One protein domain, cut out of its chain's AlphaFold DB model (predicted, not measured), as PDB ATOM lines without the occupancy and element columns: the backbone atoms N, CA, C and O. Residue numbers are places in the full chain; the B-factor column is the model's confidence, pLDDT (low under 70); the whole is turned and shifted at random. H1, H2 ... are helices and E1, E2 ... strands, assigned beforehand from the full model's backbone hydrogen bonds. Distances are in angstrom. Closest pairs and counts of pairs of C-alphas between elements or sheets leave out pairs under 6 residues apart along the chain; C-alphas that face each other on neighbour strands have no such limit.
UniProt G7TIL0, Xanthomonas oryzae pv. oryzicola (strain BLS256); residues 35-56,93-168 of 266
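AT A GLANCE: This is residues 35 to 56 and 93 to 168 of the 266 residues of a protein of Xanthomonas oryzae pv. oryzicola (strain BLS256) (UniProt G7TIL0). A twisted four-stranded sheet makes the main body, with H2 and H3 over one face and no named helix over the other, while a small hairpin of E4 and E5 with H1 packed on it makes a second part at one end of the long axis. H3 sits between the two parts, and the short H4 packs on H2. The printed part has 98 residues, with four named helices and six named strands in the order H1 E1 H2 E2 E3 H3 E4 E5 H4 E6; the large sheet runs E2 E3 E1 E6, antiparallel throughout, and the class is mixed. The whole is compact, with a radius of gyration of the C-alphas of 13.8 A, yet elongated, spanning 45 by 25 by 21 A.

HOW THE PARTS SIT: Start in the large sheet at E1, residues 48 to 53, an inner strand. Its antiparallel neighbour E3, residues 117 to 122, has N 50 and O 120 at 2.9 A. Beyond E3 is the edge strand E2, residues 110 to 114; the two form a hairpin, with N 112 and O 119 at 2.9 A. On the other side of E1 look for E6, residues 165 to 167, antiparallel, with N 53 and O 165 at 2.8 A. H2, residues 94 to 106, is on this sheet at a height of 9.6 A, over E2 and E3, and runs along the strands, at 6 degrees to E3 on the local plane. H3, residues 124 to 131, is also on the sheet, and H2 and H3 with the sheet E2 E3 E1 E6 form two layers, helices on one face of a sheet; the closest C-alphas of H3 and E1 are those of Ala 124 and Val 48, 5.9 A apart. H4, residues 157 to 161, touches H2 at its residues 99 to 103 alone, the closest C-alphas being those of Leu 159 and Val 100, 6.1 A. Now find the hairpin of E4, residues 135 to 138, and E5, residues 146 to 149, antiparallel, with N 138 and O 146 at 2.8 A. The closest C-alphas of E4 and H1, residues 35 to 43, are those of Ala 137 and Thr 40, 4.8 A. H1 and H3 are apart. In the four helices every O i to N i+4 pair is within hydrogen-bond range.

IN THESE COORDINATES: Find C-alpha 48 at (12.898, 18.252, -14.090); from there E1 runs 16.6 A to C-alpha 53, and E3 beside it is 16.2 A long. H2 begins at C-alpha 94, (-2.855, 37.754, -19.693), and runs 18.2 A. H1 begins at C-alpha 35, (30.227, 8.390, -12.888), and is 12.3 A long.

THE WHOLE: The C-alphas farthest apart are those of Lys 35 and Ala 95, 45.0 A. Residues 57 to 92 are not printed, and C-alphas 56 and 93 are 8.0 A apart across this cut. Of the links that are printed whole, none is long. The mean pLDDT of the printed part is 92.4, and residue 142 alone is under 70.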
ATOM      1  N   LYS A  35      30.950   8.039 -14.115       87.94
ATOM      2  CA  LYS A  35      30.227   8.390 -12.888       87.94
ATOM      3  C   LYS A  35      29.214   9.501 -13.160       87.94
ATOM      4  O   LYS A  35      28.082   9.413 -12.694       87.94
ATOM      5  N   LEU A  36      29.591  10.510 -13.945       88.19
ATOM      6  CA  LEU A  36      28.687  11.588 -14.344       88.19
ATOM      7  C   LEU A  36      27.514  11.070 -15.192       88.19
ATOM      8  O   LEU A  36      26.375  11.486 -14.983       88.19
ATOM      9  N   ALA A  37      27.773  10.131 -16.103       90.19
ATOM     10  CA  ALA A  37      26.756   9.478 -16.921       90.19
ATOM     11  C   ALA A  37      25.782   8.650 -16.069       90.19
ATOM     12  O   ALA A  37      24.569   8.805 -16.208       90.19
ATOM     13  N   ALA A  38      26.291   7.845 -15.130       92.50
ATOM     14  CA  ALA A  38      25.456   7.082 -14.201       92.50
ATOM     15  C   ALA A  38      24.569   8.000 -13.341       92.50
ATOM     16  O   ALA A  38      23.365   7.781 -13.243       92.50
ATOM     17  N   MET A  39      25.134   9.078 -12.786       93.12
ATOM     18  CA  MET A  39      24.368  10.073 -12.022       93.12
ATOM     19  C   MET A  39      23.317  10.776 -12.880       93.12
ATOM     20  O   MET A  39      22.193  10.982 -12.430       93.12
ATOM     21  N   THR A  40      23.668  11.126 -14.118       93.88
ATOM     22  CA  THR A  40      22.722  11.700 -15.080       93.88
ATOM     23  C   THR A  40      21.555  10.742 -15.296       93.88
ATOM     24  O   THR A  40      20.410  11.159 -15.159       93.88
ATOM     25  N   ALA A  41      21.819   9.457 -15.546       93.94
ATOM     26  CA  ALA A  41      20.778   8.448 -15.722       93.94
ATOM     27  C   ALA A  41      19.865   8.331 -14.489       93.94
ATOM     28  O   ALA A  41      18.646   8.308 -14.636       93.94
ATOM     29  N   THR A  42      20.431   8.339 -13.278       94.44
ATOM     30  CA  THR A  42      19.645   8.328 -12.035       94.44
ATOM     31  C   THR A  42      18.760   9.569 -11.901       94.44
ATOM     32  O   THR A  42      17.573   9.443 -11.612       94.44
ATOM     33  N   LEU A  43      19.299  10.768 -12.138       94.75
ATOM     34  CA  LEU A  43      18.549  12.021 -11.992       94.75
ATOM     35  C   LEU A  43      17.401  12.152 -13.002       94.75
ATOM     36  O   LEU A  43      16.388  12.773 -12.692       94.75
ATOM     37  N   ARG A  44      17.527  11.551 -14.192       95.75
ATOM     38  CA  ARG A  44      16.476  11.560 -15.227       95.75
ATOM     39  C   ARG A  44      15.209  10.800 -14.834       95.75
ATOM     40  O   ARG A  44      14.179  11.012 -15.466       95.75
ATOM     41  N   ALA A  45      15.269   9.939 -13.815       94.12
ATOM     42  CA  ALA A  45      14.094   9.239 -13.299       94.12
ATOM     43  C   ALA A  45      13.116  10.178 -12.566       94.12
ATOM     44  O   ALA A  45      11.937   9.851 -12.431       94.12
ATOM     45  N   ALA A  46      13.587  11.341 -12.106       94.19
ATOM     46  CA  ALA A  46      12.763  12.353 -11.458       94.19
ATOM     47  C   ALA A  46      12.303  13.437 -12.456       94.19
ATOM     48  O   ALA A  46      12.989  13.702 -13.449       94.19
ATOM     49  N   PRO A  47      11.163  14.108 -12.198       94.88
ATOM     50  CA  PRO A  47      10.773  15.284 -12.962       94.88
ATOM     51  C   PRO A  47      11.817  16.401 -12.858       94.88
ATOM     52  O   PRO A  47      12.337  16.702 -11.784       94.88
ATOM     53  N   VAL A  48      12.076  17.052 -13.984       95.62
ATOM     54  CA  VAL A  48      12.898  18.252 -14.090       95.62
ATOM     55  C   VAL A  48      11.996  19.467 -13.928       95.62
ATOM     56  O   VAL A  48      10.997  19.603 -14.639       95.62
ATOM     57  N   SER A  49      12.373  20.355 -13.011       95.12
ATOM     58  CA  SER A  49      11.682  21.623 -12.780       95.12
ATOM     59  C   SER A  49      12.473  22.791 -13.358       95.12
ATOM     60  O   SER A  49      13.698  22.843 -13.238       95.12
ATOM     61  N   PHE A  50      11.771  23.732 -13.978       95.62
ATOM     62  CA  PHE A  50      12.341  24.961 -14.519       95.62
ATOM     63  C   PHE A  50      11.313  26.088 -14.499       95.62
ATOM     64  O   PHE A  50      10.106  25.843 -14.424       95.62
ATOM     65  N   ASP A  51      11.795  27.323 -14.599       96.25
ATOM     66  CA  ASP A  51      10.941  28.502 -14.554       96.25
ATOM     67  C   ASP A  51      10.911  29.202 -15.902       96.25
ATOM     68  O   ASP A  51      11.927  29.324 -16.590       96.25
ATOM     69  N   VAL A  52       9.728  29.686 -16.256       95.81
ATOM     70  CA  VAL A  52       9.461  30.440 -17.475       95.81
ATOM     71  C   VAL A  52       9.030  31.844 -17.074       95.81
ATOM     72  O   VAL A  52       7.944  32.050 -16.528       95.81
ATOM     73  N   HIS A  53       9.899  32.809 -17.350       94.81
ATOM     74  CA  HIS A  53       9.690  34.226 -17.082       94.81
ATOM     75  C   HIS A  53       9.222  34.918 -18.349       94.81
ATOM     76  O   HIS A  53       9.815  34.747 -19.417       94.81
ATOM     77  N   LEU A  54       8.159  35.703 -18.225       92.88
ATOM     78  CA  LEU A  54       7.682  36.568 -19.293       92.88
ATOM     79  C   LEU A  54       8.156  37.999 -19.016       92.88
ATOM     80  O   LEU A  54       8.236  38.392 -17.849       92.88
ATOM     81  N   PRO A  55       8.459  38.782 -20.061       91.19
ATOM     82  CA  PRO A  55       8.874  40.163 -19.880       91.19
ATOM     83  C   PRO A  55       7.721  41.007 -19.326       91.19
ATOM     84  O   PRO A  55       6.540  40.662 -19.461       91.19
ATOM     85  N   SER A  56       8.076  42.150 -18.739       91.00
ATOM     86  CA  SER A  56       7.094  43.191 -18.450       91.00
ATOM     87  C   SER A  56       6.419  43.644 -19.745       91.00
ATOM     88  O   SER A  56       7.066  43.752 -20.788       91.00
ATOM     89  N   ALA A  93       1.263  40.260 -20.009       89.19
ATOM     90  CA  ALA A  93      -0.092  40.356 -20.548       89.19
ATOM     91  C   ALA A  93      -0.846  39.016 -20.374       89.19
ATOM     92  O   ALA A  93      -0.289  37.964 -20.703       89.19
ATOM     93  N   PRO A  94      -2.119  39.003 -19.921       89.06
ATOM     94  CA  PRO A  94      -2.855  37.754 -19.693       89.06
ATOM     95  C   PRO A  94      -2.961  36.857 -20.935       89.06
ATOM     96  O   PRO A  94      -2.845  35.637 -20.829       89.06
ATOM     97  N   ALA A  95      -3.128  37.455 -22.119       90.25
ATOM     98  CA  ALA A  95      -3.167  36.726 -23.386       90.25
ATOM     99  C   ALA A  95      -1.822  36.051 -23.706       90.25
ATOM    100  O   ALA A  95      -1.791  34.887 -24.101       90.25
ATOM    101  N   GLN A  96      -0.714  36.755 -23.468       90.38
ATOM    102  CA  GLN A  96       0.646  36.252 -23.659       90.38
ATOM    103  C   GLN A  96       0.935  35.073 -22.722       90.38
ATOM    104  O   GLN A  96       1.420  34.025 -23.148       90.38
ATOM    105  N   LEU A  97       0.549  35.210 -21.450       91.56
ATOM    106  CA  LEU A  97       0.659  34.146 -20.454       91.56
ATOM    107  C   LEU A  97      -0.140  32.903 -20.868       91.56
ATOM    108  O   LEU A  97       0.361  31.783 -20.774       91.56
ATOM    109  N   ALA A  98      -1.366  33.093 -21.366       91.75
ATOM    110  CA  ALA A  98      -2.209  32.001 -21.840       91.75
ATOM    111  C   ALA A  98      -1.606  31.281 -23.059       91.75
ATOM    112  O   ALA A  98      -1.629  30.051 -23.099       91.75
ATOM    113  N   GLN A  99      -1.023  32.019 -24.011       93.06
ATOM    114  CA  GLN A  99      -0.341  31.447 -25.178       93.06
ATOM    115  C   GLN A  99       0.893  30.633 -24.780       93.06
ATOM    116  O   GLN A  99       1.050  29.498 -25.227       93.06
ATOM    117  N   VAL A 100       1.743  31.179 -23.904       95.00
ATOM    118  CA  VAL A 100       2.929  30.479 -23.389       95.00
ATOM    119  C   VAL A 100       2.522  29.210 -22.642       95.00
ATOM    120  O   VAL A 100       3.081  28.143 -22.890       95.00
ATOM    121  N   ARG A 101       1.501  29.289 -21.783       94.94
ATOM    122  CA  ARG A 101       0.967  28.125 -21.068       94.94
ATOM    123  C   ARG A 101       0.456  27.054 -22.028       94.94
ATOM    124  O   ARG A 101       0.796  25.888 -21.854       94.94
ATOM    125  N   ALA A 102      -0.331  27.436 -23.032       94.44
ATOM    126  CA  ALA A 102      -0.853  26.498 -24.021       94.44
ATOM    127  C   ALA A 102       0.280  25.830 -24.818       94.44
ATOM    128  O   ALA A 102       0.248  24.620 -25.023       94.44
ATOM    129  N   ALA A 103       1.314  26.587 -25.199       95.06
ATOM    130  CA  ALA A 103       2.488  26.048 -25.882       95.06
ATOM    131  C   ALA A 103       3.262  25.041 -25.012       95.06
ATOM    132  O   ALA A 103       3.654  23.982 -25.498       95.06
ATOM    133  N   LEU A 104       3.438  25.335 -23.719       95.94
ATOM    134  CA  LEU A 104       4.058  24.414 -22.761       95.94
ATOM    135  C   LEU A 104       3.221  23.136 -22.592       95.94
ATOM    136  O   LEU A 104       3.760  22.033 -22.658       95.94
ATOM    137  N   GLN A 105       1.903  23.265 -22.440       94.88
ATOM    138  CA  GLN A 105       0.989  22.126 -22.303       94.88
ATOM    139  C   GLN A 105       0.954  21.250 -23.561       94.88
ATOM    140  O   GLN A 105       0.971  20.026 -23.448       94.88
ATOM    141  N   ALA A 106       0.969  21.857 -24.752       94.06
ATOM    142  CA  ALA A 106       1.052  21.142 -26.027       94.06
ATOM    143  C   ALA A 106       2.364  20.351 -26.169       94.06
ATOM    144  O   ALA A 106       2.393  19.312 -26.818       94.06
ATOM    145  N   ALA A 107       3.436  20.805 -25.514       94.19
ATOM    146  CA  ALA A 107       4.698  20.080 -25.408       94.19
ATOM    147  C   ALA A 107       4.740  19.074 -24.238       94.19
ATOM    148  O   ALA A 107       5.816  18.605 -23.872       94.19
ATOM    149  N   HIS A 108       3.587  18.737 -23.647       93.50
ATOM    150  CA  HIS A 108       3.447  17.842 -22.492       93.50
ATOM    151  C   HIS A 108       4.181  18.312 -21.224       93.50
ATOM    152  O   HIS A 108       4.528  17.505 -20.361       93.50
ATOM    153  N   MET A 109       4.388  19.622 -21.085       96.19
ATOM    154  CA  MET A 109       4.938  20.222 -19.874       96.19
ATOM    155  C   MET A 109       3.815  20.527 -18.882       96.19
ATOM    156  O   MET A 109       2.783  21.099 -19.249       96.19
ATOM    157  N   ARG A 110       4.016  20.201 -17.602       96.75
ATOM    158  CA  ARG A 110       3.046  20.505 -16.546       96.75
ATOM    159  C   ARG A 110       3.404  21.828 -15.878       96.75
ATOM    160  O   ARG A 110       4.427  21.931 -15.213       96.75
ATOM    161  N   VAL A 111       2.526  22.821 -15.984       96.06
ATOM    162  CA  VAL A 111       2.628  24.047 -15.178       96.06
ATOM    163  C   VAL A 111       2.103  23.740 -13.776       96.06
ATOM    164  O   VAL A 111       0.927  23.417 -13.620       96.06
ATOM    165  N   VAL A 112       2.980  23.780 -12.773       95.81
ATOM    166  CA  VAL A 112       2.652  23.425 -11.380       95.81
ATOM    167  C   VAL A 112       2.228  24.633 -10.551       95.81
ATOM    168  O   VAL A 112       1.432  24.482  -9.630       95.81
ATOM    169  N   GLN A 113       2.702  25.828 -10.905       92.56
ATOM    170  CA  GLN A 113       2.307  27.079 -10.268       92.56
ATOM    171  C   GLN A 113       2.342  28.220 -11.288       92.56
ATOM    172  O   GLN A 113       3.211  28.271 -12.163       92.56
ATOM    173  N   GLN A 114       1.372  29.128 -11.172       87.06
ATOM    174  CA  GLN A 114       1.193  30.268 -12.064       87.06
ATOM    175  C   GLN A 114       1.225  31.572 -11.259       87.06
ATOM    176  O   GLN A 114       0.406  31.772 -10.365       87.06
ATOM    177  N   GLY A 115       2.132  32.473 -11.628       84.19
ATOM    178  CA  GLY A 115       2.206  33.851 -11.145       84.19
ATOM    179  C   GLY A 115       2.769  34.769 -12.239       84.19
ATOM    180  O   GLY A 115       2.498  34.535 -13.420       84.19
ATOM    181  N   PRO A 116       3.573  35.788 -11.884       80.12
ATOM    182  CA  PRO A 116       4.402  36.524 -12.850       80.12
ATOM    183  C   PRO A 116       5.384  35.607 -13.602       80.12
ATOM    184  O   PRO A 116       5.720  35.855 -14.758       80.12
ATOM    185  N   THR A 117       5.775  34.511 -12.952       90.25
ATOM    186  CA  THR A 117       6.581  33.414 -13.488       90.25
ATOM    187  C   THR A 117       5.732  32.143 -13.537       90.25
ATOM    188  O   THR A 117       4.861  31.924 -12.688       90.25
ATOM    189  N   LEU A 118       5.968  31.295 -14.536       94.38
ATOM    190  CA  LEU A 118       5.399  29.952 -14.601       94.38
ATOM    191  C   LEU A 118       6.426  28.944 -14.087       94.38
ATOM    192  O   LEU A 118       7.505  28.821 -14.663       94.38
ATOM    193  N   HIS A 119       6.063  28.194 -13.052       96.56
ATOM    194  CA  HIS A 119       6.858  27.062 -12.586       96.56
ATOM    195  C   HIS A 119       6.406  25.809 -13.328       96.56
ATOM    196  O   HIS A 119       5.217  25.462 -13.325       96.56
ATOM    197  N   VAL A 120       7.344  25.139 -13.988       97.44
ATOM    198  CA  VAL A 120       7.071  24.035 -14.907       97.44
ATOM    199  C   VAL A 120       7.805  22.787 -14.443       97.44
ATOM    200  O   VAL A 120       8.955  22.859 -14.027       97.44
ATOM    201  N   SER A 121       7.138  21.638 -14.532       96.56
ATOM    202  CA  SER A 121       7.697  20.320 -14.248       96.56
ATOM    203  C   SER A 121       7.427  19.375 -15.419       96.56
ATOM    204  O   SER A 121       6.316  19.339 -15.955       96.56
ATOM    205  N   ALA A 122       8.440  18.623 -15.842       96.12
ATOM    206  CA  ALA A 122       8.333  17.666 -16.941       96.12
ATOM    207  C   ALA A 122       9.401  16.570 -16.852       96.12
ATOM    208  O   ALA A 122      10.358  16.685 -16.094       96.12
ATOM    209  N   ASN A 123       9.262  15.497 -17.632       96.00
ATOM    210  CA  ASN A 123      10.327  14.496 -17.747       96.00
ATOM    211  C   ASN A 123      11.540  15.054 -18.515       96.00
ATOM    212  O   ASN A 123      11.402  15.957 -19.345       96.00
ATOM    213  N   ALA A 124      12.729  14.507 -18.249       96.31
ATOM    214  CA  ALA A 124      13.969  14.977 -18.865       96.31
ATOM    215  C   ALA A 124      13.910  14.934 -20.403       96.31
ATOM    216  O   ALA A 124      14.222  15.930 -21.050       96.31
ATOM    217  N   ASP A 125      13.419  13.836 -20.986       96.19
ATOM    218  CA  ASP A 125      13.321  13.662 -22.443       96.19
ATOM    219  C   ASP A 125      12.416  14.709 -23.112       96.19
ATOM    220  O   ASP A 125      12.617  15.100 -24.261       96.19
ATOM    221  N   GLY A 126      11.360  15.143 -22.425       96.00
ATOM    222  CA  GLY A 126      10.458  16.193 -22.878       96.00
ATOM    223  C   GLY A 126      11.150  17.545 -22.878       96.00
ATOM    224  O   GLY A 126      11.074  18.261 -23.874       96.00
ATOM    225  N   VAL A 127      11.865  17.869 -21.797       96.88
ATOM    226  CA  VAL A 127      12.635  19.118 -21.680       96.88
ATOM    227  C   VAL A 127      13.715  19.198 -22.760       96.88
ATOM    228  O   VAL A 127      13.838  20.226 -23.422       96.88
ATOM    229  N   GLU A 128      14.447  18.109 -22.999       96.50
ATOM    230  CA  GLU A 128      15.462  18.053 -24.057       96.50
ATOM    231  C   GLU A 128      14.864  18.265 -25.446       96.50
ATOM    232  O   GLU A 128      15.424  19.016 -26.242       96.50
ATOM    233  N   ARG A 129      13.708  17.652 -25.733       96.31
ATOM    234  CA  ARG A 129      12.994  17.848 -27.003       96.31
ATOM    235  C   ARG A 129      12.472  19.270 -27.163       96.31
ATOM    236  O   ARG A 129      12.570  19.820 -28.254       96.31
ATOM    237  N   LEU A 130      11.931  19.864 -26.099       95.94
ATOM    238  CA  LEU A 130      11.399  21.227 -26.129       95.94
ATOM    239  C   LEU A 130      12.493  22.252 -26.424       95.94
ATOM    240  O   LEU A 130      12.259  23.177 -27.196       95.94
ATOM    241  N   PHE A 131      13.661  22.093 -25.801       96.12
ATOM    242  CA  PHE A 131      14.746  23.069 -25.884       96.12
ATOM    243  C   PHE A 131      15.894  22.672 -26.819       96.12
ATOM    244  O   PHE A 131      16.884  23.398 -26.891       96.12
ATOM    245  N   ALA A 132      15.786  21.528 -27.500       96.06
ATOM    246  CA  ALA A 132      16.831  20.940 -28.341       96.06
ATOM    247  C   ALA A 132      18.221  20.933 -27.669       96.06
ATOM    248  O   ALA A 132      19.241  21.199 -28.307       96.06
ATOM    249  N   ALA A 133      18.258  20.660 -26.362       95.62
ATOM    250  CA  ALA A 133      19.465  20.744 -25.550       95.62
ATOM    251  C   ALA A 133      19.549  19.545 -24.597       95.62
ATOM    252  O   ALA A 133      18.620  19.353 -23.812       95.62
ATOM    253  N   PRO A 134      20.641  18.758 -24.620       95.38
ATOM    254  CA  PRO A 134      20.795  17.620 -23.724       95.38
ATOM    255  C   PRO A 134      20.974  18.079 -22.274       95.38
ATOM    256  O   PRO A 134      21.667  19.061 -21.997       95.38
ATOM    257  N   LEU A 135      20.386  17.341 -21.341       95.75
ATOM    258  CA  LEU A 135      20.517  17.527 -19.905       95.75
ATOM    259  C   LEU A 135      21.551  16.546 -19.353       95.75
ATOM    260  O   LEU A 135      21.414  15.332 -19.512       95.75
ATOM    261  N   VAL A 136      22.551  17.064 -18.638       94.50
ATOM    262  CA  VAL A 136      23.470  16.226 -17.854       94.50
ATOM    263  C   VAL A 136      23.565  16.708 -16.415       94.50
ATOM    264  O   VAL A 136      23.183  17.840 -16.102       94.50
ATOM    265  N   ALA A 137      24.046  15.832 -15.536       92.81
ATOM    266  CA  ALA A 137      24.245  16.146 -14.133       92.81
ATOM    267  C   ALA A 137      25.150  17.383 -13.965       92.81
ATOM    268  O   ALA A 137      26.229  17.482 -14.549       92.81
ATOM    269  N   ASP A 138      24.687  18.328 -13.155       88.94
ATOM    270  CA  ASP A 138      25.412  19.504 -12.692       88.94
ATOM    271  C   ASP A 138      25.733  19.298 -11.214       88.94
ATOM    272  O   ASP A 138      24.837  19.130 -10.379       88.94
ATOM    273  N   LEU A 139      27.030  19.254 -10.915       85.12
ATOM    274  CA  LEU A 139      27.562  19.020  -9.582       85.12
ATOM    275  C   LEU A 139      28.172  20.321  -9.090       85.12
ATOM    276  O   LEU A 139      29.139  20.821  -9.665       85.12
ATOM    277  N   LYS A 140      27.618  20.856  -8.007       76.62
ATOM    278  CA  LYS A 140      28.148  22.047  -7.349       76.62
ATOM    279  C   LYS A 140      28.476  21.723  -5.906       76.62
ATOM    280  O   LYS A 140      27.719  21.036  -5.227       76.62
ATOM    281  N   ALA A 141      29.619  22.221  -5.445       71.25
ATOM    282  CA  ALA A 141      30.029  22.055  -4.058       71.25
ATOM    283  C   ALA A 141      28.953  22.629  -3.122       71.25
ATOM    284  O   ALA A 141      28.495  23.753  -3.321       71.25
ATOM    285  N   GLY A 142      28.542  21.842  -2.126       69.88
ATOM    286  CA  GLY A 142      27.523  22.242  -1.153       69.88
ATOM    287  C   GLY A 142      26.081  22.252  -1.675       69.88
ATOM    288  O   GLY A 142      25.202  22.705  -0.953       69.88
ATOM    289  N   GLN A 143      25.814  21.762  -2.893       76.94
ATOM    290  CA  GLN A 143      24.454  21.640  -3.429       76.94
ATOM    291  C   GLN A 143      24.153  20.204  -3.874       76.94
ATOM    292  O   GLN A 143      25.059  19.493  -4.320       76.94
ATOM    293  N   PRO A 144      22.883  19.765  -3.790       82.50
ATOM    294  CA  PRO A 144      22.478  18.492  -4.365       82.50
ATOM    295  C   PRO A 144      22.691  18.497  -5.883       82.50
ATOM    296  O   PRO A 144      22.517  19.515  -6.558       82.50
ATOM    297  N   ALA A 145      23.062  17.336  -6.423       87.69
ATOM    298  CA  ALA A 145      23.183  17.147  -7.862       87.69
ATOM    299  C   ALA A 145      21.827  17.386  -8.543       87.69
ATOM    300  O   ALA A 145      20.793  16.920  -8.063       87.69
ATOM    301  N   ARG A 146      21.835  18.077  -9.682       90.94
ATOM    302  CA  ARG A 146      20.630  18.341 -10.483       90.94
ATOM    303  C   ARG A 146      20.904  18.144 -11.965       90.94
ATOM    304  O   ARG A 146      22.058  18.062 -12.369       90.94
ATOM    305  N   LEU A 147      19.864  18.110 -12.790       93.81
ATOM    306  CA  LEU A 147      20.027  18.174 -14.243       93.81
ATOM    307  C   LEU A 147      20.155  19.628 -14.710       93.81
ATOM    308  O   LEU A 147      19.431  20.503 -14.243       93.81
ATOM    309  N   ALA A 148      21.070  19.872 -15.645       93.69
ATOM    310  CA  ALA A 148      21.222  21.154 -16.324       93.69
ATOM    311  C   ALA A 148      21.570  20.944 -17.800       93.69
ATOM    312  O   ALA A 148      22.226  19.962 -18.162       93.69
ATOM    313  N   ALA A 149      21.184  21.895 -18.644       94.50
ATOM    314  CA  ALA A 149      21.475  21.876 -20.068       94.50
ATOM    315  C   ALA A 149      22.987  21.930 -20.327       94.50
ATOM    316  O   ALA A 149      23.714  22.738 -19.747       94.50
ATOM    317  N   ALA A 150      23.465  21.038 -21.195       91.75
ATOM    318  CA  ALA A 150      24.857  20.966 -21.630       91.75
ATOM    319  C   ALA A 150      25.148  21.823 -22.871       91.75
ATOM    320  O   ALA A 150      26.300  21.931 -23.279       91.75
ATOM    321  N   ALA A 151      24.114  22.431 -23.451       91.19
ATOM    322  CA  ALA A 151      24.181  23.343 -24.583       91.19
ATOM    323  C   ALA A 151      23.204  24.516 -24.360       91.19
ATOM    324  O   ALA A 151      22.301  24.397 -23.524       91.19
ATOM    325  N   PRO A 152      23.357  25.643 -25.078       91.38
ATOM    326  CA  PRO A 152      22.380  26.729 -25.048       91.38
ATOM    327  C   PRO A 152      20.968  26.232 -25.384       91.38
ATOM    328  O   PRO A 152      20.788  25.450 -26.316       91.38
ATOM    329  N   LEU A 153      19.968  26.705 -24.636       93.81
ATOM    330  CA  LEU A 153      18.568  26.350 -24.872       93.81
ATOM    331  C   LEU A 153      18.077  26.979 -26.180       93.81
ATOM    332  O   LEU A 153      18.195  28.191 -26.371       93.81
ATOM    333  N   GLN A 154      17.462  26.182 -27.049       94.44
ATOM    334  CA  GLN A 154      16.753  26.682 -28.222       94.44
ATOM    335  C   GLN A 154      15.283  26.882 -27.869       94.44
ATOM    336  O   GLN A 154      14.562  25.930 -27.592       94.44
ATOM    337  N   LEU A 155      14.821  28.131 -27.856       94.00
ATOM    338  CA  LEU A 155      13.429  28.418 -27.525       94.00
ATOM    339  C   LEU A 155      12.508  28.098 -28.716       94.00
ATOM    340  O   LEU A 155      12.714  28.649 -29.804       94.00
ATOM    341  N   PRO A 156      11.440  27.297 -28.517       93.75
ATOM    342  CA  PRO A 156      10.385  27.133 -29.508       93.75
ATOM    343  C   PRO A 156       9.821  28.478 -29.958       93.75
ATOM    344  O   PRO A 156       9.745  29.426 -29.171       93.75
ATOM    345  N   ALA A 157       9.344  28.548 -31.203       92.31
ATOM    346  CA  ALA A 157       8.834  29.786 -31.795       92.31
ATOM    347  C   ALA A 157       7.777  30.480 -30.922       92.31
ATOM    348  O   ALA A 157       7.836  31.696 -30.757       92.31
ATOM    349  N   ALA A 158       6.873  29.711 -30.306       90.12
ATOM    350  CA  ALA A 158       5.852  30.237 -29.405       90.12
ATOM    351  C   ALA A 158       6.437  30.888 -28.138       90.12
ATOM    352  O   ALA A 158       5.916  31.899 -27.686       90.12
ATOM    353  N   LEU A 159       7.529  30.366 -27.568       93.62
ATOM    354  CA  LEU A 159       8.178  30.983 -26.403       93.62
ATOM    355  C   LEU A 159       9.001  32.208 -26.814       93.62
ATOM    356  O   LEU A 159       8.919  33.260 -26.183       93.62
ATOM    357  N   ARG A 160       9.733  32.095 -27.925       94.12
ATOM    358  CA  ARG A 160      10.559  33.176 -28.474       94.12
ATOM    359  C   ARG A 160       9.727  34.393 -28.888       94.12
ATOM    360  O   ARG A 160      10.115  35.514 -28.583       94.12
ATOM    361  N   ALA A 161       8.586  34.189 -29.550       92.69
ATOM    362  CA  ALA A 161       7.676  35.271 -29.947       92.69
ATOM    363  C   ALA A 161       7.107  36.040 -28.743       92.69
ATOM    364  O   ALA A 161       6.745  37.203 -28.868       92.69
ATOM    365  N   ASN A 162       7.076  35.393 -27.577       92.69
ATOM    366  CA  ASN A 162       6.609  35.963 -26.321       92.69
ATOM    367  C   ASN A 162       7.758  36.462 -25.423       92.69
ATOM    368  O   ASN A 162       7.520  36.723 -24.248       92.69
ATOM    369  N   GLY A 163       8.991  36.578 -25.934       91.56
ATOM    370  CA  GLY A 163      10.128  37.138 -25.189       91.56
ATOM    371  C   GLY A 163      10.507  36.362 -23.923       91.56
ATOM    372  O   GLY A 163      11.055  36.938 -22.988       91.56
ATOM    373  N   VAL A 164      10.176  35.071 -23.864       94.19
ATOM    374  CA  VAL A 164      10.357  34.244 -22.668       94.19
ATOM    375  C   VAL A 164      11.833  34.062 -22.317       94.19
ATOM    376  O   VAL A 164      12.655  33.768 -23.183       94.19
ATOM    377  N   THR A 165      12.139  34.124 -21.021       93.94
ATOM    378  CA  THR A 165      13.419  33.688 -20.449       93.94
ATOM    379  C   THR A 165      13.215  32.439 -19.596       93.94
ATOM    380  O   THR A 165      12.276  32.370 -18.807       93.94
ATOM    381  N   VAL A 166      14.098  31.448 -19.740       94.56
ATOM    382  CA  VAL A 166      14.036  30.186 -18.987       94.56
ATOM    383  C   VAL A 166      15.158  30.131 -17.956       94.56
ATOM    384  O   VAL A 166      16.324  30.323 -18.302       94.56
ATOM    385  N   THR A 167      14.822  29.835 -16.700       92.75
ATOM    386  CA  THR A 167      15.792  29.630 -15.609       92.75
ATOM    387  C   THR A 167      15.645  28.243 -14.987       92.75
ATOM    388  O   THR A 167      14.717  27.500 -15.290       92.75
ATOM    389  N   GLY A 168      16.606  27.846 -14.151       89.69
ATOM    390  CA  GLY A 168      16.621  26.527 -13.500       89.69
ATOM    391  C   GLY A 168      17.383  25.446 -14.278       89.69
ATOM    392  O   GLY A 168      17.972  24.571 -13.655       89.69
TER     393      GLY A 168